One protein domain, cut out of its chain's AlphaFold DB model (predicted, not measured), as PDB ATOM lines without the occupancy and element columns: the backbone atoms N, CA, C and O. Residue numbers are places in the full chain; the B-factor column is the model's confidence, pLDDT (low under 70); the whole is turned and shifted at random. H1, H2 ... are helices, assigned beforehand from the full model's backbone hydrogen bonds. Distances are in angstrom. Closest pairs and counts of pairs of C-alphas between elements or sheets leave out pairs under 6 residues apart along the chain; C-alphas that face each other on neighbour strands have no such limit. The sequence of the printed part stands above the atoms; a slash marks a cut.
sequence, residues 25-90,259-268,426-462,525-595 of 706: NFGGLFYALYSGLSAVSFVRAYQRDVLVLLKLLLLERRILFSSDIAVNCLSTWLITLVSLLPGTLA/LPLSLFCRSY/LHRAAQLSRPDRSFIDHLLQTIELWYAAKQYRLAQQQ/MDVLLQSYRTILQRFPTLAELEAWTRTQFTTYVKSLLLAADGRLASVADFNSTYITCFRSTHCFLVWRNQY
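This is residues 25 to 90, 259 to 268, 426 to 462 and 525 to 595 of the 706 residues of the protein "Hypothetical protein" of Spirometra erinaceieuropaei (UniProt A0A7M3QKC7). Two long helices, H7 and H9, run opposite ways nearly parallel in line but offset lengthwise; H2 crosses both on one side, with H3 next to it on that side and H4 beyond H2. H8 crosses H7, while H10 packs across the last turns of H9, with short H6 packed on H10 and the short pair H5 and H11 at the same end of the whole. The 184 printed residues hold eleven named helices, H1 to H11 in chain order, and no named strand: all helix. The whole is compact, with a radius of gyration of the C-alphas of 18.0 A, yet elongated, spanning 61 by 39 by 36 A.

H7, residues 434 to 462, is close but not clearly touching to H9, residues 542 to 565, at a shallow tilt of 5 degrees, opposite ways; C-alphas 443 and 549 are closest, 7.3 A apart. The hub, H2, residues 39 to 46, touches H9 at residues 545 to 550 alone (Val 40 to Glu 546, C-alphas 5.6 A apart), only just about perpendicular at 72 degrees. It touches H7 at residues 444 to 448 alone (C-alphas 44 and 444, 6.7 A), at a steep 69 degrees, only just short of perpendicular, opposite ways. It also touches H4, residues 71 to 82, at 77 to 81 alone (C-alphas 39 and 80, 6.1 A). H3, residues 49 to 58, only just touches H4, with 3 pairs of C-alphas within 8 A, at residue 81 of H4 alone (C-alphas 54 and 81, 7.1 A), and is near H9. H8, residues 525 to 538, touches H7 about perpendicular at 81 degrees, through residues 531 to 536 of H8 and 446 to 454 of H7 alone (C-alphas 532 and 453, 4.7 A). H10, residues 576 to 583, touches H9 at 563 to 564 alone (C-alphas 579 and 564, 5.8 A), at 87 degrees, and H6, residues 426 to 429 (C-alphas 578 and 429, 4.0 A). H5, residues 261 to 265, touches H11, residues 586 to 591 (C-alphas 263 and 587, 5.6 A). H1, residues 25 to 33, touches no helix. Every O i to N i+4 pair is within hydrogen-bond range except in H6, too short for one.

H7 is 42.0 A long, from C-alpha 434 at (-31.632, -25.170, -8.177); H9 is 34.7 A, ending at C-alpha 565 at (-14.857, -13.761, -6.006). H8 measures 19.9 A and H4 16.9 A.

C-alphas 462 and 594 are farthest apart, 61.7 A. Cuts leave gaps of 13.0 A from C-alpha 90 to 259, 20.1 A from 268 to 426 and 20.5 A from 462 to 525. H3 to H4 is a long link; residues 67 to 73, of which 71 to 73 belong to H4, stand free. Mean pLDDT of the printed part is 77.9, with 50 residues under 70, among them 25 to 36 and 259 to 268.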
ATOM      1  N   ASN A  25       1.680 -39.727 -24.433       32.97
ATOM      2  CA  ASN A  25       2.166 -39.957 -23.072       32.97
ATOM      3  C   ASN A  25       1.263 -39.323 -22.002       32.97
ATOM      4  O   ASN A  25       1.040 -39.937 -20.957       32.97
ATOM      5  N   PHE A  26       0.692 -38.140 -22.256       39.81
ATOM      6  CA  PHE A  26      -0.163 -37.440 -21.292       39.81
ATOM      7  C   PHE A  26      -1.457 -38.220 -21.030       39.81
ATOM      8  O   PHE A  26      -1.862 -38.395 -19.881       39.81
ATOM      9  N   GLY A  27      -2.063 -38.774 -22.089       39.81
ATOM     10  CA  GLY A  27      -3.220 -39.666 -21.973       39.81
ATOM     11  C   GLY A  27      -2.906 -40.948 -21.192       39.81
ATOM     12  O   GLY A  27      -3.698 -41.357 -20.341       39.81
ATOM     13  N   GLY A  28      -1.736 -41.551 -21.429       41.88
ATOM     14  CA  GLY A  28      -1.283 -42.751 -20.720       41.88
ATOM     15  C   GLY A  28      -1.054 -42.525 -19.221       41.88
ATOM     16  O   GLY A  28      -1.577 -43.280 -18.398       41.88
ATOM     17  N   LEU A  29      -0.327 -41.465 -18.855       46.16
ATOM     18  CA  LEU A  29       0.003 -41.152 -17.459       46.16
ATOM     19  C   LEU A  29      -1.248 -40.712 -16.675       46.16
ATOM     20  O   LEU A  29      -1.473 -41.169 -15.553       46.16
ATOM     21  N   PHE A  30      -2.144 -39.938 -17.300       48.69
ATOM     22  CA  PHE A  30      -3.462 -39.624 -16.740       48.69
ATOM     23  C   PHE A  30      -4.276 -40.909 -16.493       48.69
ATOM     24  O   PHE A  30      -4.773 -41.127 -15.387       48.69
ATOM     25  N   TYR A  31      -4.366 -41.815 -17.472       53.88
ATOM     26  CA  TYR A  31      -5.099 -43.077 -17.305       53.88
ATOM     27  C   TYR A  31      -4.497 -43.980 -16.210       53.88
ATOM     28  O   TYR A  31      -5.244 -44.642 -15.486       53.88
ATOM     29  N   ALA A  32      -3.174 -43.958 -16.019       55.56
ATOM     30  CA  ALA A  32      -2.506 -44.646 -14.915       55.56
ATOM     31  C   ALA A  32      -2.869 -44.047 -13.539       55.56
ATOM     32  O   ALA A  32      -3.285 -44.790 -12.647       55.56
ATOM     33  N   LEU A  33      -2.794 -42.717 -13.377       59.28
ATOM     34  CA  LEU A  33      -3.134 -42.015 -12.125       59.28
ATOM     35  C   LEU A  33      -4.588 -42.243 -11.683       59.28
ATOM     36  O   LEU A  33      -4.863 -42.409 -10.494       59.28
ATOM     37  N   TYR A  34      -5.525 -42.272 -12.635       63.75
ATOM     38  CA  TYR A  34      -6.947 -42.504 -12.365       63.75
ATOM     39  C   TYR A  34      -7.350 -43.994 -12.398       63.75
ATOM     40  O   TYR A  34      -8.532 -44.319 -12.242       63.75
ATOM     41  N   SER A  35      -6.391 -44.918 -12.539       62.56
ATOM     42  CA  SER A  35      -6.658 -46.356 -12.616       62.56
ATOM     43  C   SER A  35      -7.347 -46.886 -11.350       62.56
ATOM     44  O   SER A  35      -6.878 -46.740 -10.213       62.56
ATOM     45  N   GLY A  36      -8.523 -47.488 -11.544       68.81
ATOM     46  CA  GLY A  36      -9.382 -47.959 -10.458       68.81
ATOM     47  C   GLY A  36     -10.046 -46.847  -9.631       68.81
ATOM     48  O   GLY A  36     -10.470 -47.124  -8.511       68.81
ATOM     49  N   LEU A  37     -10.137 -45.609 -10.138       78.94
ATOM     50  CA  LEU A  37     -10.809 -44.467  -9.498       78.94
ATOM     51  C   LEU A  37     -11.989 -43.980 -10.360       78.94
ATOM     52  O   LEU A  37     -11.955 -42.897 -10.947       78.94
ATOM     53  N   SER A  38     -13.045 -44.791 -10.462       88.06
ATOM     54  CA  SER A  38     -14.179 -44.506 -11.352       88.06
ATOM     55  C   SER A  38     -15.075 -43.378 -10.816       88.06
ATOM     56  O   SER A  38     -15.991 -43.604 -10.019       88.06
ATOM     57  N   ALA A  39     -14.846 -42.150 -11.299       87.81
ATOM     58  CA  ALA A  39     -15.695 -40.989 -11.009       87.81
ATOM     59  C   ALA A  39     -17.149 -41.213 -11.453       87.81
ATOM     60  O   ALA A  39     -18.086 -40.836 -10.752       87.81
ATOM     61  N   VAL A  40     -17.334 -41.895 -12.585       90.75
ATOM     62  CA  VAL A  40     -18.644 -42.278 -13.118       90.75
ATOM     63  C   VAL A  40     -19.380 -43.222 -12.160       90.75
ATOM     64  O   VAL A  40     -20.548 -42.993 -11.845       90.75
ATOM     65  N   SER A  41     -18.696 -44.235 -11.615       89.12
ATOM     66  CA  SER A  41     -19.289 -45.132 -10.612       89.12
ATOM     67  C   SER A  41     -19.593 -44.412  -9.294       89.12
ATOM     68  O   SER A  41     -20.602 -44.710  -8.657       89.12
ATOM     69  N   PHE A  42     -18.765 -43.441  -8.898       89.44
ATOM     70  CA  PHE A  42     -18.974 -42.635  -7.690       89.44
ATOM     71  C   PHE A  42     -20.221 -41.746  -7.805       89.44
ATOM     72  O   PHE A  42     -21.039 -41.724  -6.886       89.44
ATOM     73  N   VAL A  43     -20.430 -41.102  -8.961       92.12
ATOM     74  CA  VAL A  43     -21.661 -40.347  -9.251       92.12
ATOM     75  C   VAL A  43     -22.889 -41.255  -9.245       92.12
ATOM     76  O   VAL A  43     -23.873 -40.908  -8.600       92.12
ATOM     77  N   ARG A  44     -22.843 -42.447  -9.855       91.75
ATOM     78  CA  ARG A  44     -23.965 -43.408  -9.779       91.75
ATOM     79  C   ARG A  44     -24.286 -43.841  -8.343       91.75
ATOM     80  O   ARG A  44     -25.454 -44.010  -8.005       91.75
ATOM     81  N   ALA A  45     -23.260 -44.034  -7.511       86.88
ATOM     82  CA  ALA A  45     -23.405 -44.541  -6.146       86.88
ATOM     83  C   ALA A  45     -23.931 -43.491  -5.151       86.88
ATOM     84  O   ALA A  45     -24.802 -43.811  -4.347       86.88
ATOM     85  N   TYR A  46     -23.418 -42.257  -5.204       85.81
ATOM     86  CA  TYR A  46     -23.749 -41.187  -4.247       85.81
ATOM     87  C   TYR A  46     -24.699 -40.120  -4.816       85.81
ATOM     88  O   TYR A  46     -25.232 -39.302  -4.070       85.81
ATOM     89  N   GLN A  47     -24.954 -40.118  -6.126       92.12
ATOM     90  CA  GLN A  47     -25.907 -39.232  -6.799       92.12
ATOM     91  C   GLN A  47     -25.694 -37.750  -6.432       92.12
ATOM     92  O   GLN A  47     -24.580 -37.228  -6.536       92.12
ATOM     93  N   ARG A  48     -26.750 -37.063  -5.975       91.50
ATOM     94  CA  ARG A  48     -26.706 -35.659  -5.538       91.50
ATOM     95  C   ARG A  48     -25.748 -35.428  -4.366       91.50
ATOM     96  O   ARG A  48     -25.178 -34.343  -4.263       91.50
ATOM     97  N   ASP A  49     -25.517 -36.439  -3.529       86.81
ATOM     98  CA  ASP A  49     -24.639 -36.310  -2.367       86.81
ATOM     99  C   ASP A  49     -23.165 -36.170  -2.767       86.81
ATOM    100  O   ASP A  49     -22.405 -35.600  -1.991       86.81
ATOM    101  N   VAL A  50     -22.750 -36.545  -3.990       90.06
ATOM    102  CA  VAL A  50     -21.404 -36.205  -4.506       90.06
ATOM    103  C   VAL A  50     -21.147 -34.704  -4.421       90.06
ATOM    104  O   VAL A  50     -20.088 -34.280  -3.958       90.06
ATOM    105  N   LEU A  51     -22.123 -33.887  -4.826       89.75
ATOM    106  CA  LEU A  51     -21.972 -32.437  -4.825       89.75
ATOM    107  C   LEU A  51     -22.014 -31.863  -3.400       89.75
ATOM    108  O   LEU A  51     -21.316 -30.894  -3.112       89.75
ATOM    109  N   VAL A  52     -22.767 -32.492  -2.490       88.44
ATOM    110  CA  VAL A  52     -22.781 -32.141  -1.057       88.44
ATOM    111  C   VAL A  52     -21.436 -32.476  -0.402       88.44
ATOM    112  O   VAL A  52     -20.880 -31.641   0.309       88.44
ATOM    113  N   LEU A  53     -20.875 -33.657  -0.677       83.00
ATOM    114  CA  LEU A  53     -19.560 -34.095  -0.200       83.00
ATOM    115  C   LEU A  53     -18.450 -33.162  -0.707       83.00
ATOM    116  O   LEU A  53     -17.636 -32.696   0.089       83.00
ATOM    117  N   LEU A  54     -18.467 -32.815  -1.999       85.75
ATOM    118  CA  LEU A  54     -17.541 -31.849  -2.600       85.75
ATOM    119  C   LEU A  54     -17.662 -30.465  -1.937       85.75
ATOM    120  O   LEU A  54     -16.660 -29.866  -1.549       85.75
ATOM    121  N   LYS A  55     -18.895 -29.979  -1.733       85.75
ATOM    122  CA  LYS A  55     -19.163 -28.705  -1.049       85.75
ATOM    123  C   LYS A  55     -18.702 -28.700   0.409       85.75
ATOM    124  O   LYS A  55     -18.188 -27.678   0.861       85.75
ATOM    125  N   LEU A  56     -18.865 -29.801   1.143       80.88
ATOM    126  CA  LEU A  56     -18.419 -29.937   2.535       80.88
ATOM    127  C   LEU A  56     -16.891 -30.012   2.656       80.88
ATOM    128  O   LEU A  56     -16.336 -29.409   3.577       80.88
ATOM    129  N   LEU A  57     -16.223 -30.681   1.712       77.81
ATOM    130  CA  LEU A  57     -14.762 -30.727   1.607       77.81
ATOM    131  C   LEU A  57     -14.190 -29.313   1.388       77.81
ATOM    132  O   LEU A  57     -13.332 -28.870   2.149       77.81
ATOM    133  N   LEU A  58     -14.765 -28.561   0.444       78.12
ATOM    134  CA  LEU A  58     -14.441 -27.148   0.186       78.12
ATOM    135  C   LEU A  58     -14.800 -26.198   1.354       78.12
ATOM    136  O   LEU A  58     -14.239 -25.113   1.449       78.12
ATOM    137  N   LEU A  59     -15.693 -26.595   2.272       76.25
ATOM    138  CA  LEU A  59     -15.993 -25.871   3.522       76.25
ATOM    139  C   LEU A  59     -15.088 -26.267   4.706       76.25
ATOM    140  O   LEU A  59     -15.391 -25.902   5.850       76.25
ATOM    141  N   GLU A  60     -14.015 -27.023   4.453       70.38
ATOM    142  CA  GLU A  60     -13.049 -27.511   5.449       70.38
ATOM    143  C   GLU A  60     -13.698 -28.380   6.551       70.38
ATOM    144  O   GLU A  60     -13.258 -28.383   7.708       70.38
ATOM    145  N   ARG A  61     -14.787 -29.095   6.223       68.25
ATOM    146  CA  ARG A  61     -15.568 -29.889   7.189       68.25
ATOM    147  C   ARG A  61     -15.143 -31.352   7.207       68.25
ATOM    148  O   ARG A  61     -14.920 -31.972   6.175       68.25
ATOM    149  N   ARG A  62     -15.102 -31.927   8.414       59.94
ATOM    150  CA  ARG A  62     -14.893 -33.366   8.622       59.94
ATOM    151  C   ARG A  62     -16.106 -34.137   8.100       59.94
ATOM    152  O   ARG A  62     -17.210 -33.957   8.609       59.94
ATOM    153  N   ILE A  63     -15.881 -34.997   7.113       61.91
ATOM    154  CA  ILE A  63     -16.876 -35.920   6.562       61.91
ATOM    155  C   ILE A  63     -16.633 -37.296   7.191       61.91
ATOM    156  O   ILE A  63     -15.521 -37.815   7.129       61.91
ATOM    157  N   LEU A  64     -17.664 -37.881   7.804       58.53
ATOM    158  CA  LEU A  64     -17.611 -39.230   8.367       58.53
ATOM    159  C   LEU A  64     -18.315 -40.208   7.425       58.53
ATOM    160  O   LEU A  64     -19.519 -40.104   7.199       58.53
ATOM    161  N   PHE A  65     -17.564 -41.174   6.904       62.38
ATOM    162  CA  PHE A  65     -18.103 -42.282   6.123       62.38
ATOM    163  C   PHE A  65     -18.346 -43.482   7.040       62.38
ATOM    164  O   PHE A  65     -17.403 -44.171   7.427       62.38
ATOM    165  N   SER A  66     -19.610 -43.748   7.376       57.97
ATOM    166  CA  SER A  66     -20.008 -45.029   7.970       57.97
ATOM    167  C   SER A  66     -20.157 -46.060   6.852       57.97
ATOM    168  O   SER A  66     -20.897 -45.823   5.898       57.97
ATOM    169  N   SER A  67     -19.445 -47.184   6.942       59.34
ATOM    170  CA  SER A  67     -19.414 -48.210   5.895       59.34
ATOM    171  C   SER A  67     -19.216 -49.599   6.490       59.34
ATOM    172  O   SER A  67     -18.151 -49.890   7.025       59.34
ATOM    173  N   ASP A  68     -20.193 -50.482   6.286       55.50
ATOM    174  CA  ASP A  68     -20.068 -51.925   6.558       55.50
ATOM    175  C   ASP A  68     -19.258 -52.654   5.459       55.50
ATOM    176  O   ASP A  68     -19.058 -53.866   5.502       55.50
ATOM    177  N   ILE A  69     -18.840 -51.924   4.416       56.00
ATOM    178  CA  ILE A  69     -18.085 -52.428   3.264       56.00
ATOM    179  C   ILE A  69     -16.584 -52.355   3.563       56.00
ATOM    180  O   ILE A  69     -16.114 -51.384   4.157       56.00
ATOM    181  N   ALA A  70     -15.839 -53.355   3.084       57.84
ATOM    182  CA  ALA A  70     -14.394 -53.482   3.236       57.84
ATOM    183  C   ALA A  70     -13.602 -52.188   2.953       57.84
ATOM    184  O   ALA A  70     -13.865 -51.450   1.999       57.84
ATOM    185  N   VAL A  71     -12.561 -51.996   3.764       59.59
ATOM    186  CA  VAL A  71     -11.654 -50.836   3.839       59.59
ATOM    187  C   VAL A  71     -11.190 -50.326   2.461       59.59
ATOM    188  O   VAL A  71     -11.219 -49.122   2.206       59.59
ATOM    189  N   ASN A  72     -10.850 -51.235   1.544       57.75
ATOM    190  CA  ASN A  72     -10.348 -50.916   0.198       57.75
ATOM    191  C   ASN A  72     -11.387 -50.221  -0.707       57.75
ATOM    192  O   ASN A  72     -11.022 -49.457  -1.603       57.75
ATOM    193  N   CYS A  73     -12.682 -50.464  -0.482       69.06
ATOM    194  CA  CYS A  73     -13.757 -49.782  -1.204       69.06
ATOM    195  C   CYS A  73     -13.910 -48.341  -0.704       69.06
ATOM    196  O   CYS A  73     -14.022 -47.417  -1.506       69.06
ATOM    197  N   LEU A  74     -13.858 -48.141   0.620       71.75
ATOM    198  CA  LEU A  74     -13.934 -46.813   1.230       71.75
ATOM    199  C   LEU A  74     -12.757 -45.929   0.799       71.75
ATOM    200  O   LEU A  74     -12.972 -44.791   0.390       71.75
ATOM    201  N   SER A  75     -11.529 -46.446   0.826       71.81
ATOM    202  CA  SER A  75     -10.358 -45.677   0.392       71.81
ATOM    203  C   SER A  75     -10.388 -45.344  -1.100       71.81
ATOM    204  O   SER A  75     -10.063 -44.221  -1.482       71.81
ATOM    205  N   THR A  76     -10.889 -46.255  -1.936       78.25
ATOM    206  CA  THR A  76     -11.144 -45.983  -3.358       78.25
ATOM    207  C   THR A  76     -12.163 -44.852  -3.552       78.25
ATOM    208  O   THR A  76     -11.914 -43.953  -4.356       78.25
ATOM    209  N   TRP A  77     -13.263 -44.814  -2.788       81.31
ATOM    210  CA  TRP A  77     -14.217 -43.695  -2.836       81.31
ATOM    211  C   TRP A  77     -13.644 -42.379  -2.291       81.31
ATOM    212  O   TRP A  77     -13.902 -41.332  -2.879       81.31
ATOM    213  N   LEU A  78     -12.836 -42.414  -1.225       76.62
ATOM    214  CA  LEU A  78     -12.175 -41.228  -0.663       76.62
ATOM    215  C   LEU A  78     -11.219 -40.578  -1.672       76.62
ATOM    216  O   LEU A  78     -11.325 -39.378  -1.924       76.62
ATOM    217  N   ILE A  79     -10.337 -41.367  -2.300       75.31
ATOM    218  CA  ILE A  79      -9.460 -40.862  -3.368       75.31
ATOM    219  C   ILE A  79     -10.315 -40.389  -4.553       75.31
ATOM    220  O   ILE A  79     -10.046 -39.329  -5.113       75.31
ATOM    221  N   THR A  80     -11.383 -41.116  -4.912       83.00
ATOM    222  CA  THR A  80     -12.253 -40.722  -6.034       83.00
ATOM    223  C   THR A  80     -12.914 -39.359  -5.793       83.00
ATOM    224  O   THR A  80     -12.841 -38.518  -6.685       83.00
ATOM    225  N   LEU A  81     -13.456 -39.092  -4.597       83.38
ATOM    226  CA  LEU A  81     -14.017 -37.787  -4.211       83.38
ATOM    227  C   LEU A  81     -12.989 -36.656  -4.338       83.38
ATOM    228  O   LEU A  81     -13.272 -35.639  -4.966       83.38
ATOM    229  N   VAL A  82     -11.795 -36.844  -3.769       78.62
ATOM    230  CA  VAL A  82     -10.690 -35.872  -3.854       78.62
ATOM    231  C   VAL A  82     -10.335 -35.598  -5.311       78.62
ATOM    232  O   VAL A  82     -10.230 -34.449  -5.722       78.62
ATOM    233  N   SER A  83     -10.236 -36.656  -6.109       81.00
ATOM    234  CA  SER A  83      -9.833 -36.602  -7.511       81.00
ATOM    235  C   SER A  83     -10.848 -35.921  -8.450       81.00
ATOM    236  O   SER A  83     -10.542 -35.731  -9.629       81.00
ATOM    237  N   LEU A  84     -12.053 -35.569  -7.968       83.50
ATOM    238  CA  LEU A  84     -12.995 -34.693  -8.686       83.50
ATOM    239  C   LEU A  84     -12.557 -33.222  -8.665       83.50
ATOM    240  O   LEU A  84     -12.978 -32.445  -9.522       83.50
ATOM    241  N   LEU A  85     -11.736 -32.829  -7.688       76.31
ATOM    242  CA  LEU A  85     -11.130 -31.507  -7.636       76.31
ATOM    243  C   LEU A  85      -9.923 -31.452  -8.598       76.31
ATOM    244  O   LEU A  85      -9.065 -32.342  -8.531       76.31
ATOM    245  N   PRO A  86      -9.814 -30.429  -9.469       68.44
ATOM    246  CA  PRO A  86      -8.745 -30.350 -10.467       68.44
ATOM    247  C   PRO A  86      -7.337 -30.318  -9.842       68.44
ATOM    248  O   PRO A  86      -7.144 -29.837  -8.731       68.44
ATOM    249  N   GLY A  87      -6.338 -30.868 -10.538       62.31
ATOM    250  CA  GLY A  87      -4.928 -30.847 -10.109       62.31
ATOM    251  C   GLY A  87      -4.573 -31.644  -8.839       62.31
ATOM    252  O   GLY A  87      -3.397 -31.759  -8.508       62.31
ATOM    253  N   THR A  88      -5.542 -32.232  -8.125       65.50
ATOM    254  CA  THR A  88      -5.273 -32.917  -6.845       65.50
ATOM    255  C   THR A  88      -4.376 -34.145  -6.986       65.50
ATOM    256  O   THR A  88      -3.416 -34.268  -6.231       65.50
ATOM    257  N   LEU A  89      -4.638 -35.031  -7.955       62.00
ATOM    258  CA  LEU A  89      -3.766 -36.188  -8.212       62.00
ATOM    259  C   LEU A  89      -2.495 -35.814  -8.991       62.00
ATOM    260  O   LEU A  89      -1.464 -36.438  -8.791       62.00
ATOM    261  N   ALA A  90      -2.547 -34.778  -9.832       56.06
ATOM    262  CA  ALA A  90      -1.436 -34.337 -10.684       56.06
ATOM    263  C   ALA A  90      -0.426 -33.423  -9.950       56.06
ATOM    264  O   ALA A  90       0.089 -32.474 -10.529       56.06
ATOM    265  N   LEU A 259      -4.943 -22.007  -8.250       39.38
ATOM    266  CA  LEU A 259      -6.159 -22.579  -7.661       39.38
ATOM    267  C   LEU A 259      -5.894 -22.930  -6.177       39.38
ATOM    268  O   LEU A 259      -4.832 -23.486  -5.881       39.38
ATOM    269  N   PRO A 260      -6.848 -22.729  -5.244       41.25
ATOM    270  CA  PRO A 260      -6.682 -23.057  -3.817       41.25
ATOM    271  C   PRO A 260      -6.552 -24.558  -3.506       41.25
ATOM    272  O   PRO A 260      -6.714 -24.986  -2.371       41.25
ATOM    273  N   LEU A 261      -6.271 -25.390  -4.499       45.62
ATOM    274  CA  LEU A 261      -6.218 -26.845  -4.392       45.62
ATOM    275  C   LEU A 261      -4.895 -27.309  -3.782       45.62
ATOM    276  O   LEU A 261      -4.885 -28.249  -2.992       45.62
ATOM    277  N   SER A 262      -3.823 -26.543  -3.996       46.25
ATOM    278  CA  SER A 262      -2.623 -26.607  -3.164       46.25
ATOM    279  C   SER A 262      -2.934 -26.318  -1.688       46.25
ATOM    280  O   SER A 262      -2.451 -27.036  -0.816       46.25
ATOM    281  N   LEU A 263      -3.790 -25.329  -1.396       45.22
ATOM    282  CA  LEU A 263      -4.187 -24.944  -0.033       45.22
ATOM    283  C   LEU A 263      -5.118 -25.963   0.643       45.22
ATOM    284  O   LEU A 263      -4.932 -26.243   1.824       45.22
ATOM    285  N   PHE A 264      -6.070 -26.557  -0.085       50.75
ATOM    286  CA  PHE A 264      -6.933 -27.623   0.444       50.75
ATOM    287  C   PHE A 264      -6.164 -28.927   0.720       50.75
ATOM    288  O   PHE A 264      -6.543 -29.677   1.620       50.75
ATOM    289  N   CYS A 265      -5.086 -29.201  -0.024       48.81
ATOM    290  CA  CYS A 265      -4.239 -30.375   0.186       48.81
ATOM    291  C   CYS A 265      -3.211 -30.192   1.321       48.81
ATOM    292  O   CYS A 265      -3.073 -31.092   2.152       48.81
ATOM    293  N   ARG A 266      -2.515 -29.044   1.387       49.12
ATOM    294  CA  ARG A 266      -1.354 -28.791   2.271       49.12
ATOM    295  C   ARG A 266      -1.626 -29.134   3.745       49.12
ATOM    296  O   ARG A 266      -2.314 -28.400   4.440       49.12
ATOM    297  N   SER A 267      -1.077 -30.244   4.238       43.31
ATOM    298  CA  SER A 267      -1.257 -30.798   5.601       43.31
ATOM    299  C   SER A 267      -2.682 -31.167   6.088       43.31
ATOM    300  O   SER A 267      -2.822 -31.637   7.223       43.31
ATOM    301  N   TYR A 268      -3.747 -30.990   5.289       48.56
ATOM    302  CA  TYR A 268      -5.141 -31.176   5.759       48.56
ATOM    303  C   TYR A 268      -5.831 -32.427   5.232       48.56
ATOM    304  O   TYR A 268      -6.716 -32.965   5.905       48.56
ATOM    305  N   LEU A 426     -24.671 -23.502   8.527       67.69
ATOM    306  CA  LEU A 426     -23.993 -24.666   7.947       67.69
ATOM    307  C   LEU A 426     -24.980 -25.705   7.391       67.69
ATOM    308  O   LEU A 426     -24.761 -26.222   6.299       67.69
ATOM    309  N   HIS A 427     -26.095 -25.964   8.084       72.50
ATOM    310  CA  HIS A 427     -27.168 -26.808   7.537       72.50
ATOM    311  C   HIS A 427     -27.774 -26.184   6.270       72.50
ATOM    312  O   HIS A 427     -27.993 -26.877   5.281       72.50
ATOM    313  N   ARG A 428     -27.998 -24.861   6.264       80.62
ATOM    314  CA  ARG A 428     -28.475 -24.127   5.082       80.62
ATOM    315  C   ARG A 428     -27.427 -24.063   3.962       80.62
ATOM    316  O   ARG A 428     -27.813 -24.097   2.803       80.62
ATOM    317  N   ALA A 429     -26.133 -24.009   4.276       80.12
ATOM    318  CA  ALA A 429     -25.040 -24.030   3.300       80.12
ATOM    319  C   ALA A 429     -24.885 -25.398   2.613       80.12
ATOM    320  O   ALA A 429     -24.607 -25.448   1.421       80.12
ATOM    321  N   ALA A 430     -25.103 -26.503   3.334       78.38
ATOM    322  CA  ALA A 430     -25.045 -27.852   2.768       78.38
ATOM    323  C   ALA A 430     -26.197 -28.166   1.785       78.38
ATOM    324  O   ALA A 430     -26.138 -29.160   1.063       78.38
ATOM    325  N   GLN A 431     -27.249 -27.339   1.738       88.81
ATOM    326  CA  GLN A 431     -28.370 -27.528   0.819       88.81
ATOM    327  C   GLN A 431     -28.000 -27.109  -0.606       88.81
ATOM    328  O   GLN A 431     -27.667 -25.949  -0.861       88.81
ATOM    329  N   LEU A 432     -28.150 -28.046  -1.544       90.50
ATOM    330  CA  LEU A 432     -28.016 -27.777  -2.973       90.50
ATOM    331  C   LEU A 432     -29.106 -26.807  -3.456       90.50
ATOM    332  O   LEU A 432     -30.292 -26.987  -3.151       90.50
ATOM    333  N   SER A 433     -28.710 -25.810  -4.240       91.25
ATOM    334  CA  SER A 433     -29.569 -24.844  -4.932       91.25
ATOM    335  C   SER A 433     -30.414 -25.486  -6.050       91.25
ATOM    336  O   SER A 433     -30.531 -26.708  -6.134       91.25
ATOM    337  N   ARG A 434     -31.031 -24.674  -6.925       91.31
ATOM    338  CA  ARG A 434     -31.632 -25.170  -8.177       91.31
ATOM    339  C   ARG A 434     -30.565 -25.574  -9.213       91.31
ATOM    340  O   ARG A 434     -30.586 -26.746  -9.586       91.31
ATOM    341  N   PRO A 435     -29.624 -24.701  -9.636       91.12
ATOM    342  CA  PRO A 435     -28.607 -25.086 -10.617       91.12
ATOM    343  C   PRO A 435     -27.613 -26.143 -10.105       91.12
ATOM    344  O   PRO A 435     -27.174 -26.976 -10.891       91.12
ATOM    345  N   ASP A 436     -27.337 -26.208  -8.795       92.12
ATOM    346  CA  ASP A 436     -26.585 -27.324  -8.192       92.12
ATOM    347  C   ASP A 436     -27.231 -28.683  -8.522       92.12
ATOM    348  O   ASP A 436     -26.542 -29.654  -8.834       92.12
ATOM    349  N   ARG A 437     -28.569 -28.757  -8.437       92.31
ATOM    350  CA  ARG A 437     -29.334 -29.981  -8.712       92.31
ATOM    351  C   ARG A 437     -29.364 -30.274 -10.204       92.31
ATOM    352  O   ARG A 437     -29.056 -31.396 -10.573       92.31
ATOM    353  N   SER A 438     -29.655 -29.293 -11.062       91.62
ATOM    354  CA  SER A 438     -29.682 -29.536 -12.511       91.62
ATOM    355  C   SER A 438     -28.312 -29.937 -13.065       91.62
ATOM    356  O   SER A 438     -28.259 -30.775 -13.957       91.62
ATOM    357  N   PHE A 439     -27.212 -29.414 -12.509       94.38
ATOM    358  CA  PHE A 439     -25.852 -29.850 -12.841       94.38
ATOM    359  C   PHE A 439     -25.646 -31.347 -12.562       94.38
ATOM    360  O   PHE A 439     -25.312 -32.106 -13.472       94.38
ATOM    361  N   ILE A 440     -25.874 -31.795 -11.320       93.88
ATOM    362  CA  ILE A 440     -25.624 -33.196 -10.948       93.88
ATOM    363  C   ILE A 440     -26.673 -34.154 -11.536       93.88
ATOM    364  O   ILE A 440     -26.330 -35.280 -11.884       93.88
ATOM    365  N   ASP A 441     -27.919 -33.704 -11.719       92.94
ATOM    366  CA  ASP A 441     -28.992 -34.476 -12.356       92.94
ATOM    367  C   ASP A 441     -28.728 -34.671 -13.859       92.94
ATOM    368  O   ASP A 441     -28.902 -35.781 -14.360       92.94
ATOM    369  N   HIS A 442     -28.238 -33.646 -14.574       93.94
ATOM    370  CA  HIS A 442     -27.779 -33.789 -15.962       93.94
ATOM    371  C   HIS A 442     -26.608 -34.775 -16.043       93.94
ATOM    372  O   HIS A 442     -26.619 -35.666 -16.893       93.94
ATOM    373  N   LEU A 443     -25.613 -34.648 -15.159       94.44
ATOM    374  CA  LEU A 443     -24.434 -35.518 -15.147       94.44
ATOM    375  C   LEU A 443     -24.841 -36.987 -14.901       94.44
ATOM    376  O   LEU A 443     -24.426 -37.880 -15.644       94.44
ATOM    377  N   LEU A 444     -25.744 -37.227 -13.942       94.56
ATOM    378  CA  LEU A 444     -26.389 -38.524 -13.711       94.56
ATOM    379  C   LEU A 444     -27.128 -39.037 -14.953       94.56
ATOM    380  O   LEU A 444     -26.899 -40.172 -15.365       94.56
ATOM    381  N   GLN A 445     -27.978 -38.217 -15.576       95.00
ATOM    382  CA  GLN A 445     -28.752 -38.604 -16.758       95.00
ATOM    383  C   GLN A 445     -27.846 -38.995 -17.936       95.00
ATOM    384  O   GLN A 445     -28.107 -39.995 -18.602       95.00
ATOM    385  N   THR A 446     -26.761 -38.252 -18.170       94.56
ATOM    386  CA  THR A 446     -25.762 -38.555 -19.208       94.56
ATOM    387  C   THR A 446     -25.057 -39.887 -18.940       94.56
ATOM    388  O   THR A 446     -24.897 -40.688 -19.862       94.56
ATOM    389  N   ILE A 447     -24.697 -40.163 -17.683       94.56
ATOM    390  CA  ILE A 447     -24.104 -41.444 -17.280       94.56
ATOM    391  C   ILE A 447     -25.102 -42.599 -17.444       94.56
ATOM    392  O   ILE A 447     -24.765 -43.610 -18.060       94.56
ATOM    393  N   GLU A 448     -26.324 -42.485 -16.918       94.62
ATOM    394  CA  GLU A 448     -27.330 -43.553 -17.016       94.62
ATOM    395  C   GLU A 448     -27.676 -43.875 -18.475       94.62
ATOM    396  O   GLU A 448     -27.714 -45.049 -18.850       94.62
ATOM    397  N   LEU A 449     -27.826 -42.848 -19.320       94.00
ATOM    398  CA  LEU A 449     -28.064 -43.010 -20.754       94.00
ATOM    399  C   LEU A 449     -26.924 -43.777 -21.440       94.00
ATOM    400  O   LEU A 449     -27.187 -44.675 -22.238       94.00
ATOM    401  N   TRP A 450     -25.663 -43.479 -21.104       95.81
ATOM    402  CA  TRP A 450     -24.504 -44.188 -21.653       95.81
ATOM    403  C   TRP A 450     -24.473 -45.668 -21.246       95.81
ATOM    404  O   TRP A 450     -24.239 -46.533 -22.093       95.81
ATOM    405  N   TYR A 451     -24.758 -45.994 -19.978       94.62
ATOM    406  CA  TYR A 451     -24.820 -47.394 -19.533       94.62
ATOM    407  C   TYR A 451     -25.982 -48.151 -20.181       94.62
ATOM    408  O   TYR A 451     -25.778 -49.280 -20.628       94.62
ATOM    409  N   ALA A 452     -27.167 -47.543 -20.281       93.75
ATOM    410  CA  ALA A 452     -28.324 -48.145 -20.941       93.75
ATOM    411  C   ALA A 452     -28.048 -48.408 -22.434       93.75
ATOM    412  O   ALA A 452     -28.267 -49.517 -22.926       93.75
ATOM    413  N   ALA A 453     -27.459 -47.434 -23.134       93.44
ATOM    414  CA  ALA A 453     -27.037 -47.578 -24.523       93.44
ATOM    415  C   ALA A 453     -25.975 -48.682 -24.697       93.44
ATOM    416  O   ALA A 453     -26.044 -49.484 -25.633       93.44
ATOM    417  N   LYS A 454     -24.999 -48.771 -23.780       93.12
ATOM    418  CA  LYS A 454     -23.950 -49.800 -23.809       93.12
ATOM    419  C   LYS A 454     -24.500 -51.203 -23.536       93.12
ATOM    420  O   LYS A 454     -24.101 -52.144 -24.218       93.12
ATOM    421  N   GLN A 455     -25.438 -51.348 -22.599       92.00
ATOM    422  CA  GLN A 455     -26.161 -52.604 -22.363       92.00
ATOM    423  C   GLN A 455     -26.969 -53.021 -23.600       92.00
ATOM    424  O   GLN A 455     -26.894 -54.175 -24.014       92.00
ATOM    425  N   TYR A 456     -27.665 -52.078 -24.241       92.31
ATOM    426  CA  TYR A 456     -28.421 -52.329 -25.470       92.31
ATOM    427  C   TYR A 456     -27.524 -52.808 -26.629       92.31
ATOM    428  O   TYR A 456     -27.841 -53.803 -27.282       92.31
ATOM    429  N   ARG A 457     -26.356 -52.176 -26.834       90.75
ATOM    430  CA  ARG A 457     -25.352 -52.617 -27.825       90.75
ATOM    431  C   ARG A 457     -24.866 -54.051 -27.560       90.75
ATOM    432  O   ARG A 457     -24.748 -54.831 -28.501       90.75
ATOM    433  N   LEU A 458     -24.610 -54.408 -26.299       91.31
ATOM    434  CA  LEU A 458     -24.183 -55.763 -25.920       91.31
ATOM    435  C   LEU A 458     -25.294 -56.808 -26.135       91.31
ATOM    436  O   LEU A 458     -25.003 -57.918 -26.574       91.31
ATOM    437  N   ALA A 459     -26.558 -56.454 -25.884       90.62
ATOM    438  CA  ALA A 459     -27.697 -57.334 -26.141       90.62
ATOM    439  C   ALA A 459     -27.872 -57.635 -27.643       90.62
ATOM    440  O   ALA A 459     -28.043 -58.796 -28.013       90.62
ATOM    441  N   GLN A 460     -27.740 -56.625 -28.516       88.69
ATOM    442  CA  GLN A 460     -27.768 -56.835 -29.972       88.69
ATOM    443  C   GLN A 460     -26.642 -57.766 -30.453       88.69
ATOM    444  O   GLN A 460     -26.881 -58.646 -31.278       88.69
ATOM    445  N   GLN A 461     -25.426 -57.616 -29.916       89.19
ATOM    446  CA  GLN A 461     -24.291 -58.478 -30.269       89.19
ATOM    447  C   GLN A 461     -24.526 -59.944 -29.871       89.19
ATOM    448  O   GLN A 461     -24.189 -60.845 -30.636       89.19
ATOM    449  N   GLN A 462     -25.150 -60.195 -28.716       86.56
ATOM    450  CA  GLN A 462     -25.510 -61.552 -28.284       86.56
ATOM    451  C   GLN A 462     -26.600 -62.170 -29.171       86.56
ATOM    452  O   GLN A 462     -26.510 -63.350 -29.499       86.56
ATOM    453  N   MET A 525     -39.527 -44.698 -29.284       84.25
ATOM    454  CA  MET A 525     -38.421 -45.646 -29.381       84.25
ATOM    455  C   MET A 525     -37.306 -45.148 -30.310       84.25
ATOM    456  O   MET A 525     -36.143 -45.237 -29.936       84.25
ATOM    457  N   ASP A 526     -37.628 -44.554 -31.461       86.31
ATOM    458  CA  ASP A 526     -36.628 -43.996 -32.387       86.31
ATOM    459  C   ASP A 526     -35.832 -42.855 -31.745       86.31
ATOM    460  O   ASP A 526     -34.610 -42.804 -31.869       86.31
ATOM    461  N   VAL A 527     -36.501 -41.986 -30.978       90.12
ATOM    462  CA  VAL A 527     -35.850 -40.906 -30.213       90.12
ATOM    463  C   VAL A 527     -34.892 -41.469 -29.149       90.12
ATOM    464  O   VAL A 527     -33.799 -40.934 -28.946       90.12
ATOM    465  N   LEU A 528     -35.252 -42.578 -28.492       91.44
ATOM    466  CA  LEU A 528     -34.379 -43.262 -27.528       91.44
ATOM    467  C   LEU A 528     -33.209 -43.987 -28.211       91.44
ATOM    468  O   LEU A 528     -32.075 -43.883 -27.751       91.44
ATOM    469  N   LEU A 529     -33.439 -44.655 -29.341       91.38
ATOM    470  CA  LEU A 529     -32.374 -45.287 -30.124       91.38
ATOM    471  C   LEU A 529     -31.412 -44.247 -30.712       91.38
ATOM    472  O   LEU A 529     -30.206 -44.491 -30.779       91.38
ATOM    473  N   GLN A 530     -31.909 -43.065 -31.080       91.69
ATOM    474  CA  GLN A 530     -31.070 -41.963 -31.530       91.69
ATOM    475  C   GLN A 530     -30.254 -41.357 -30.381       91.69
ATOM    476  O   GLN A 530     -29.071 -41.092 -30.578       91.69
ATOM    477  N   SER A 531     -30.815 -41.215 -29.173       90.12
ATOM    478  CA  SER A 531     -30.038 -40.759 -28.009       90.12
ATOM    479  C   SER A 531     -28.998 -41.792 -27.543       90.12
ATOM    480  O   SER A 531     -27.899 -41.413 -27.137       90.12
ATOM    481  N   TYR A 532     -29.269 -43.093 -27.709       94.62
ATOM    482  CA  TYR A 532     -28.277 -44.163 -27.532       94.62
ATOM    483  C   TYR A 532     -27.149 -44.109 -28.575       94.62
ATOM    484  O   TYR A 532     -25.993 -44.383 -28.244       94.62
ATOM    485  N   ARG A 533     -27.445 -43.747 -29.830       91.50
ATOM    486  CA  ARG A 533     -26.414 -43.542 -30.864       91.50
ATOM    487  C   ARG A 533     -25.546 -42.331 -30.541       91.50
ATOM    488  O   ARG A 533     -24.329 -42.480 -30.487       91.50
ATOM    489  N   THR A 534     -26.146 -41.173 -30.262       93.31
ATOM    490  CA  THR A 534     -25.386 -39.936 -30.022       93.31
ATOM    491  C   THR A 534     -24.539 -40.004 -28.751       93.31
ATOM    492  O   THR A 534     -23.389 -39.573 -28.785       93.31
ATOM    493  N   ILE A 535     -25.016 -40.612 -27.655       92.44
ATOM    494  CA  ILE A 535     -24.203 -40.734 -26.430       92.44
ATOM    495  C   ILE A 535     -22.991 -41.663 -26.610       92.44
ATOM    496  O   ILE A 535     -21.923 -41.388 -26.066       92.44
ATOM    497  N   LEU A 536     -23.123 -42.729 -27.410       91.81
ATOM    498  CA  LEU A 536     -22.029 -43.663 -27.709       91.81
ATOM    499  C   LEU A 536     -21.134 -43.209 -28.876       91.81
ATOM    500  O   LEU A 536     -20.087 -43.817 -29.093       91.81
ATOM    501  N   GLN A 537     -21.540 -42.180 -29.626       92.25
ATOM    502  CA  GLN A 537     -20.672 -41.419 -30.532       92.25
ATOM    503  C   GLN A 537     -19.893 -40.336 -29.774       92.25
ATOM    504  O   GLN A 537     -18.728 -40.116 -30.080       92.25
ATOM    505  N   ARG A 538     -20.510 -39.692 -28.771       90.88
ATOM    506  CA  ARG A 538     -19.858 -38.683 -27.917       90.88
ATOM    507  C   ARG A 538     -18.834 -39.291 -26.953       90.88
ATOM    508  O   ARG A 538     -17.848 -38.632 -26.655       90.88
ATOM    509  N   PHE A 539     -19.083 -40.511 -26.471       93.50
ATOM    510  CA  PHE A 539     -18.201 -41.238 -25.551       93.50
ATOM    511  C   PHE A 539     -18.090 -42.731 -25.943       93.50
ATOM    512  O   PHE A 539     -18.729 -43.583 -25.312       93.50
ATOM    513  N   PRO A 540     -17.337 -43.103 -26.994       89.69
ATOM    514  CA  PRO A 540     -17.076 -44.504 -27.333       89.69
ATOM    515  C   PRO A 540     -16.479 -45.341 -26.183       89.69
ATOM    516  O   PRO A 540     -16.882 -46.502 -26.027       89.69
ATOM    517  N   THR A 541     -15.579 -44.797 -25.350       90.31
ATOM    518  CA  THR A 541     -15.014 -45.511 -24.183       90.31
ATOM    519  C   THR A 541     -15.547 -45.019 -22.829       90.31
ATOM    520  O   THR A 541     -16.174 -43.970 -22.711       90.31
ATOM    521  N   LEU A 542     -15.293 -45.800 -21.765       88.88
ATOM    522  CA  LEU A 542     -15.562 -45.369 -20.383       88.88
ATOM    523  C   LEU A 542     -14.592 -44.264 -19.934       88.88
ATOM    524  O   LEU A 542     -14.985 -43.389 -19.169       88.88
ATOM    525  N   ALA A 543     -13.347 -44.299 -20.420       86.12
ATOM    526  CA  ALA A 543     -12.300 -43.354 -20.045       86.12
ATOM    527  C   ALA A 543     -12.681 -41.913 -20.415       86.12
ATOM    528  O   ALA A 543     -12.512 -41.001 -19.612       86.12
ATOM    529  N   GLU A 544     -13.276 -41.719 -21.594       86.00
ATOM    530  CA  GLU A 544     -13.762 -40.411 -22.051       86.00
ATOM    531  C   GLU A 544     -14.938 -39.895 -21.212       86.00
ATOM    532  O   GLU A 544     -14.976 -38.714 -20.876       86.00
ATOM    533  N   LEU A 545     -15.871 -40.770 -20.815       88.56
ATOM    534  CA  LEU A 545     -16.980 -40.401 -19.926       88.56
ATOM    535  C   LEU A 545     -16.473 -40.028 -18.520       88.56
ATOM    536  O   LEU A 545     -17.003 -39.110 -17.888       88.56
ATOM    537  N   GLU A 546     -15.431 -40.703 -18.027       87.75
ATOM    538  CA  GLU A 546     -14.774 -40.379 -16.756       87.75
ATOM    539  C   GLU A 546     -13.964 -39.079 -16.829       87.75
ATOM    540  O   GLU A 546     -14.075 -38.252 -15.922       87.75
ATOM    541  N   ALA A 547     -13.225 -38.847 -17.917       84.25
ATOM    542  CA  ALA A 547     -12.540 -37.584 -18.174       84.25
ATOM    543  C   ALA A 547     -13.543 -36.423 -18.268       84.25
ATOM    544  O   ALA A 547     -13.419 -35.447 -17.532       84.25
ATOM    545  N   TRP A 548     -14.607 -36.565 -19.067       90.62
ATOM    546  CA  TRP A 548     -15.685 -35.578 -19.171       90.62
ATOM    547  C   TRP A 548     -16.342 -35.292 -17.817       90.62
ATOM    548  O   TRP A 548     -16.525 -34.129 -17.465       90.62
ATOM    549  N   THR A 549     -16.626 -36.328 -17.016       89.75
ATOM    550  CA  THR A 549     -17.162 -36.181 -15.649       89.75
ATOM    551  C   THR A 549     -16.249 -35.300 -14.787       89.75
ATOM    552  O   THR A 549     -16.724 -34.393 -14.103       89.75
ATOM    553  N   ARG A 550     -14.928 -35.513 -14.848       87.00
ATOM    554  CA  ARG A 550     -13.927 -34.714 -14.118       87.00
ATOM    555  C   ARG A 550     -13.833 -33.279 -14.644       87.00
ATOM    556  O   ARG A 550     -13.716 -32.346 -13.846       87.00
ATOM    557  N   THR A 551     -13.974 -33.078 -15.952       85.31
ATOM    558  CA  THR A 551     -14.069 -31.745 -16.564       85.31
ATOM    559  C   THR A 551     -15.326 -31.002 -16.107       85.31
ATOM    560  O   THR A 551     -15.234 -29.822 -15.778       85.31
ATOM    561  N   GLN A 552     -16.480 -31.670 -15.975       88.19
ATOM    562  CA  GLN A 552     -17.696 -31.043 -15.437       88.19
ATOM    563  C   GLN A 552     -17.499 -30.545 -13.996       88.19
ATOM    564  O   GLN A 552     -17.818 -29.393 -13.698       88.19
ATOM    565  N   PHE A 553     -16.909 -31.355 -13.107       88.69
ATOM    566  CA  PHE A 553     -16.574 -30.904 -11.747       88.69
ATOM    567  C   PHE A 553     -15.507 -29.796 -11.730       88.69
ATOM    568  O   PHE A 553     -15.598 -28.874 -10.921       88.69
ATOM    569  N   THR A 554     -14.551 -29.813 -12.662       82.75
ATOM    570  CA  THR A 554     -13.560 -28.737 -12.837       82.75
ATOM    571  C   THR A 554     -14.224 -27.406 -13.206       82.75
ATOM    572  O   THR A 554     -13.969 -26.392 -12.554       82.75
ATOM    573  N   THR A 555     -15.127 -27.399 -14.191       83.56
ATOM    574  CA  THR A 555     -15.903 -26.210 -14.589       83.56
ATOM    575  C   THR A 555     -16.824 -25.730 -13.466       83.56
ATOM    576  O   THR A 555     -16.933 -24.524 -13.225       83.56
ATOM    577  N   TYR A 556     -17.430 -26.655 -12.715       89.19
ATOM    578  CA  TYR A 556     -18.225 -26.333 -11.530       89.19
ATOM    579  C   TYR A 556     -17.388 -25.622 -10.451       89.19
ATOM    580  O   TYR A 556     -17.797 -24.589  -9.930       89.19
ATOM    581  N   VAL A 557     -16.183 -26.116 -10.141       85.44
ATOM    582  CA  VAL A 557     -15.290 -25.485  -9.150       85.44
ATOM    583  C   VAL A 557     -14.757 -24.132  -9.642       85.44
ATOM    584  O   VAL A 557     -14.726 -23.181  -8.861       85.44
ATOM    585  N   LYS A 558     -14.397 -23.998 -10.929       79.75
ATOM    586  CA  LYS A 558     -13.974 -22.711 -11.519       79.75
ATOM    587  C   LYS A 558     -15.090 -21.655 -11.439       79.75
ATOM    588  O   LYS A 558     -14.847 -20.544 -10.974       79.75
ATOM    589  N   SER A 559     -16.323 -22.003 -11.812       83.56
ATOM    590  CA  SER A 559     -17.473 -21.084 -11.735       83.56
ATOM    591  C   SER A 559     -17.886 -20.758 -10.291       83.56
ATOM    592  O   SER A 559     -18.135 -19.591  -9.982       83.56
ATOM    593  N   LEU A 560     -17.839 -21.732  -9.375       86.62
ATOM    594  CA  LEU A 560     -18.020 -21.514  -7.935       86.62
ATOM    595  C   LEU A 560     -17.012 -20.494  -7.376       86.62
ATOM    596  O   LEU A 560     -17.398 -19.597  -6.624       86.62
ATOM    597  N   LEU A 561     -15.731 -20.604  -7.750       81.19
ATOM    598  CA  LEU A 561     -14.681 -19.667  -7.333       81.19
ATOM    599  C   LEU A 561     -14.913 -18.256  -7.892       81.19
ATOM    600  O   LEU A 561     -14.761 -17.290  -7.150       81.19
ATOM    601  N   LEU A 562     -15.343 -18.115  -9.150       80.56
ATOM    602  CA  LEU A 562     -15.656 -16.811  -9.758       80.56
ATOM    603  C   LEU A 562     -16.907 -16.145  -9.150       80.56
ATOM    604  O   LEU A 562     -16.945 -14.920  -8.999       80.56
ATOM    605  N   ALA A 563     -17.909 -16.925  -8.735       84.19
ATOM    606  CA  ALA A 563     -19.042 -16.424  -7.951       84.19
ATOM    607  C   ALA A 563     -18.623 -16.045  -6.518       84.19
ATOM    608  O   ALA A 563     -19.037 -15.009  -5.996       84.19
ATOM    609  N   ALA A 564     -17.747 -16.832  -5.890       82.31
ATOM    610  CA  ALA A 564     -17.182 -16.510  -4.584       82.31
ATOM    611  C   ALA A 564     -16.259 -15.276  -4.625       82.31
ATOM    612  O   ALA A 564     -16.239 -14.512  -3.663       82.31
ATOM    613  N   ASP A 565     -15.575 -15.013  -5.740       80.56
ATOM    614  CA  ASP A 565     -14.857 -13.761  -6.006       80.56
ATOM    615  C   ASP A 565     -15.820 -12.559  -6.003       80.56
ATOM    616  O   ASP A 565     -15.580 -11.550  -5.346       80.56
ATOM    617  N   GLY A 566     -16.975 -12.721  -6.658       76.56
ATOM    618  CA  GLY A 566     -17.877 -11.629  -7.038       76.56
ATOM    619  C   GLY A 566     -17.713 -11.191  -8.499       76.56
ATOM    620  O   GLY A 566     -18.345 -10.226  -8.914       76.56
ATOM    621  N   ARG A 567     -16.901 -11.913  -9.289       71.38
ATOM    622  CA  ARG A 567     -16.763 -11.725 -10.746       71.38
ATOM    623  C   ARG A 567     -17.973 -12.256 -11.519       71.38
ATOM    624  O   ARG A 567     -18.283 -11.739 -12.584       71.38
ATOM    625  N   LEU A 568     -18.677 -13.253 -10.973       68.94
ATOM    626  CA  LEU A 568     -20.013 -13.648 -11.427       68.94
ATOM    627  C   LEU A 568     -21.072 -13.082 -10.475       68.94
ATOM    628  O   LEU A 568     -20.996 -13.279  -9.262       68.94
ATOM    629  N   ALA A 569     -22.087 -12.421 -11.033       57.00
ATOM    630  CA  ALA A 569     -23.170 -11.811 -10.260       57.00
ATOM    631  C   ALA A 569     -24.085 -12.843  -9.566       57.00
ATOM    632  O   ALA A 569     -24.721 -12.532  -8.557       57.00
ATOM    633  N   SER A 570     -24.154 -14.081 -10.068       69.38
ATOM    634  CA  SER A 570     -25.110 -15.097  -9.614       69.38
ATOM    635  C   SER A 570     -24.654 -15.887  -8.375       69.38
ATOM    636  O   SER A 570     -24.751 -17.107  -8.292       69.38
ATOM    637  N   VAL A 571     -24.251 -15.171  -7.319       70.81
ATOM    638  CA  VAL A 571     -23.970 -15.724  -5.971       70.81
ATOM    639  C   VAL A 571     -25.134 -16.575  -5.419       70.81
ATOM    640  O   VAL A 571     -24.928 -17.462  -4.589       70.81
ATOM    641  N   ALA A 572     -26.363 -16.331  -5.886       73.25
ATOM    642  CA  ALA A 572     -27.540 -17.137  -5.568       73.25
ATOM    643  C   ALA A 572     -27.471 -18.576  -6.123       73.25
ATOM    644  O   ALA A 572     -27.941 -19.497  -5.449       73.25
ATOM    645  N   ASP A 573     -26.856 -18.783  -7.292       83.56
ATOM    646  CA  ASP A 573     -26.802 -20.080  -7.981       83.56
ATOM    647  C   ASP A 573     -26.044 -21.112  -7.155       83.56
ATOM    648  O   ASP A 573     -26.483 -22.247  -7.014       83.56
ATOM    649  N   PHE A 574     -24.955 -20.713  -6.509       85.56
ATOM    650  CA  PHE A 574     -24.137 -21.611  -5.693       85.56
ATOM    651  C   PHE A 574     -24.615 -21.739  -4.238       85.56
ATOM    652  O   PHE A 574     -23.916 -22.353  -3.429       85.56
ATOM    653  N   ASN A 575     -25.815 -21.216  -3.933       89.75
ATOM    654  CA  ASN A 575     -26.375 -20.946  -2.604       89.75
ATOM    655  C   ASN A 575     -25.618 -19.812  -1.879       89.75
ATOM    656  O   ASN A 575     -24.471 -19.953  -1.463       89.75
ATOM    657  N   SER A 576     -26.288 -18.677  -1.655       86.00
ATOM    658  CA  SER A 576     -25.682 -17.493  -1.025       86.00
ATOM    659  C   SER A 576     -25.221 -17.726   0.421       86.00
ATOM    660  O   SER A 576     -24.253 -17.104   0.864       86.00
ATOM    661  N   THR A 577     -25.845 -18.659   1.151       86.56
ATOM    662  CA  THR A 577     -25.369 -19.061   2.488       86.56
ATOM    663  C   THR A 577     -24.108 -19.915   2.375       86.56
ATOM    664  O   THR A 577     -23.183 -19.735   3.163       86.56
ATOM    665  N   TYR A 578     -24.030 -20.783   1.359       88.19
ATOM    666  CA  TYR A 578     -22.812 -21.532   1.051       88.19
ATOM    667  C   TYR A 578     -21.655 -20.596   0.697       88.19
ATOM    668  O   TYR A 578     -20.618 -20.672   1.346       88.19
ATOM    669  N   ILE A 579     -21.845 -19.661  -0.242       86.06
ATOM    670  CA  ILE A 579     -20.814 -18.683  -0.630       86.06
ATOM    671  C   ILE A 579     -20.359 -17.835   0.567       86.06
ATOM    672  O   ILE A 579     -19.162 -17.624   0.740       86.06
ATOM    673  N   THR A 580     -21.280 -17.404   1.436       83.19
ATOM    674  CA  THR A 580     -20.928 -16.667   2.666       83.19
ATOM    675  C   THR A 580     -20.055 -17.513   3.602       83.19
ATOM    676  O   THR A 580     -19.030 -17.032   4.078       83.19
ATOM    677  N   CYS A 581     -20.396 -18.788   3.830       79.69
ATOM    678  CA  CYS A 581     -19.562 -19.686   4.635       79.69
ATOM    679  C   CYS A 581     -18.221 -20.013   3.955       79.69
ATOM    680  O   CYS A 581     -17.197 -20.075   4.631       79.69
ATOM    681  N   PHE A 582     -18.204 -20.181   2.633       82.06
ATOM    682  CA  PHE A 582     -17.008 -20.486   1.850       82.06
ATOM    683  C   PHE A 582     -16.005 -19.327   1.865       82.06
ATOM    684  O   PHE A 582     -14.826 -19.549   2.132       82.06
ATOM    685  N   ARG A 583     -16.484 -18.082   1.736       80.50
ATOM    686  CA  ARG A 583     -15.680 -16.856   1.902       80.50
ATOM    687  C   ARG A 583     -14.994 -16.742   3.271       80.50
ATOM    688  O   ARG A 583     -13.979 -16.065   3.376       80.50
ATOM    689  N   SER A 584     -15.526 -17.406   4.301       73.69
ATOM    690  CA  SER A 584     -14.944 -17.456   5.654       73.69
ATOM    691  C   SER A 584     -14.001 -18.645   5.915       73.69
ATOM    692  O   SER A 584     -13.554 -18.828   7.045       73.69
ATOM    693  N   THR A 585     -13.715 -19.478   4.909       70.88
ATOM    694  CA  THR A 585     -12.752 -20.590   5.036       70.88
ATOM    695  C   THR A 585     -11.311 -20.088   4.980       70.88
ATOM    696  O   THR A 585     -11.013 -19.095   4.313       70.88
ATOM    697  N   HIS A 586     -10.397 -20.793   5.649       65.69
ATOM    698  CA  HIS A 586      -8.977 -20.444   5.641       65.69
ATOM    699  C   HIS A 586      -8.401 -20.488   4.215       65.69
ATOM    700  O   HIS A 586      -7.741 -19.546   3.783       65.69
ATOM    701  N   CYS A 587      -8.693 -21.544   3.453       68.56
ATOM    702  CA  CYS A 587      -8.188 -21.716   2.090       68.56
ATOM    703  C   CYS A 587      -8.692 -20.621   1.138       68.56
ATOM    704  O   CYS A 587      -7.939 -20.188   0.267       68.56
ATOM    705  N   PHE A 588      -9.919 -20.115   1.325       72.31
ATOM    706  CA  PHE A 588     -10.402 -18.957   0.573       72.31
ATOM    707  C   PHE A 588      -9.678 -17.665   0.976       72.31
ATOM    708  O   PHE A 588      -9.279 -16.896   0.105       72.31
ATOM    709  N   LEU A 589      -9.460 -17.427   2.274       71.56
ATOM    710  CA  LEU A 589      -8.752 -16.232   2.751       71.56
ATOM    711  C   LEU A 589      -7.284 -16.201   2.302       71.56
ATOM    712  O   LEU A 589      -6.811 -15.144   1.892       71.56
ATOM    713  N   VAL A 590      -6.577 -17.339   2.295       64.06
ATOM    714  CA  VAL A 590      -5.214 -17.395   1.734       64.06
ATOM    715  C   VAL A 590      -5.241 -17.204   0.213       64.06
ATOM    716  O   VAL A 590      -4.449 -16.424  -0.297       64.06
ATOM    717  N   TRP A 591      -6.195 -17.797  -0.517       70.56
ATOM    718  CA  TRP A 591      -6.355 -17.564  -1.966       70.56
ATOM    719  C   TRP A 591      -6.640 -16.101  -2.336       70.56
ATOM    720  O   TRP A 591      -6.244 -15.627  -3.397       70.56
ATOM    721  N   ARG A 592      -7.317 -15.362  -1.455       70.81
ATOM    722  CA  ARG A 592      -7.534 -13.915  -1.583       70.81
ATOM    723  C   ARG A 592      -6.287 -13.070  -1.266       70.81
ATOM    724  O   ARG A 592      -6.365 -11.854  -1.423       70.81
ATOM    725  N   ASN A 593      -5.203 -13.658  -0.748       66.12
ATOM    726  CA  ASN A 593      -4.135 -12.962  -0.012       66.12
ATOM    727  C   ASN A 593      -4.678 -12.071   1.134       66.12
ATOM    728  O   ASN A 593      -4.113 -11.032   1.461       66.12
ATOM    729  N   GLN A 594      -5.797 -12.482   1.747       59.94
ATOM    730  CA  GLN A 594      -6.470 -11.804   2.868       59.94
ATOM    731  C   GLN A 594      -6.275 -12.542   4.201       59.94
ATOM    732  O   GLN A 594      -6.848 -12.149   5.217       59.94
ATOM    733  N   TYR A 595      -5.480 -13.617   4.220       58.56
ATOM    734  CA  TYR A 595      -5.117 -14.288   5.460       58.56
ATOM    735  C   TYR A 595      -4.069 -13.479   6.224       58.56
ATOM    736  O   TYR A 595      -2.911 -13.397   5.819       58.56
TER     737      TYR A 595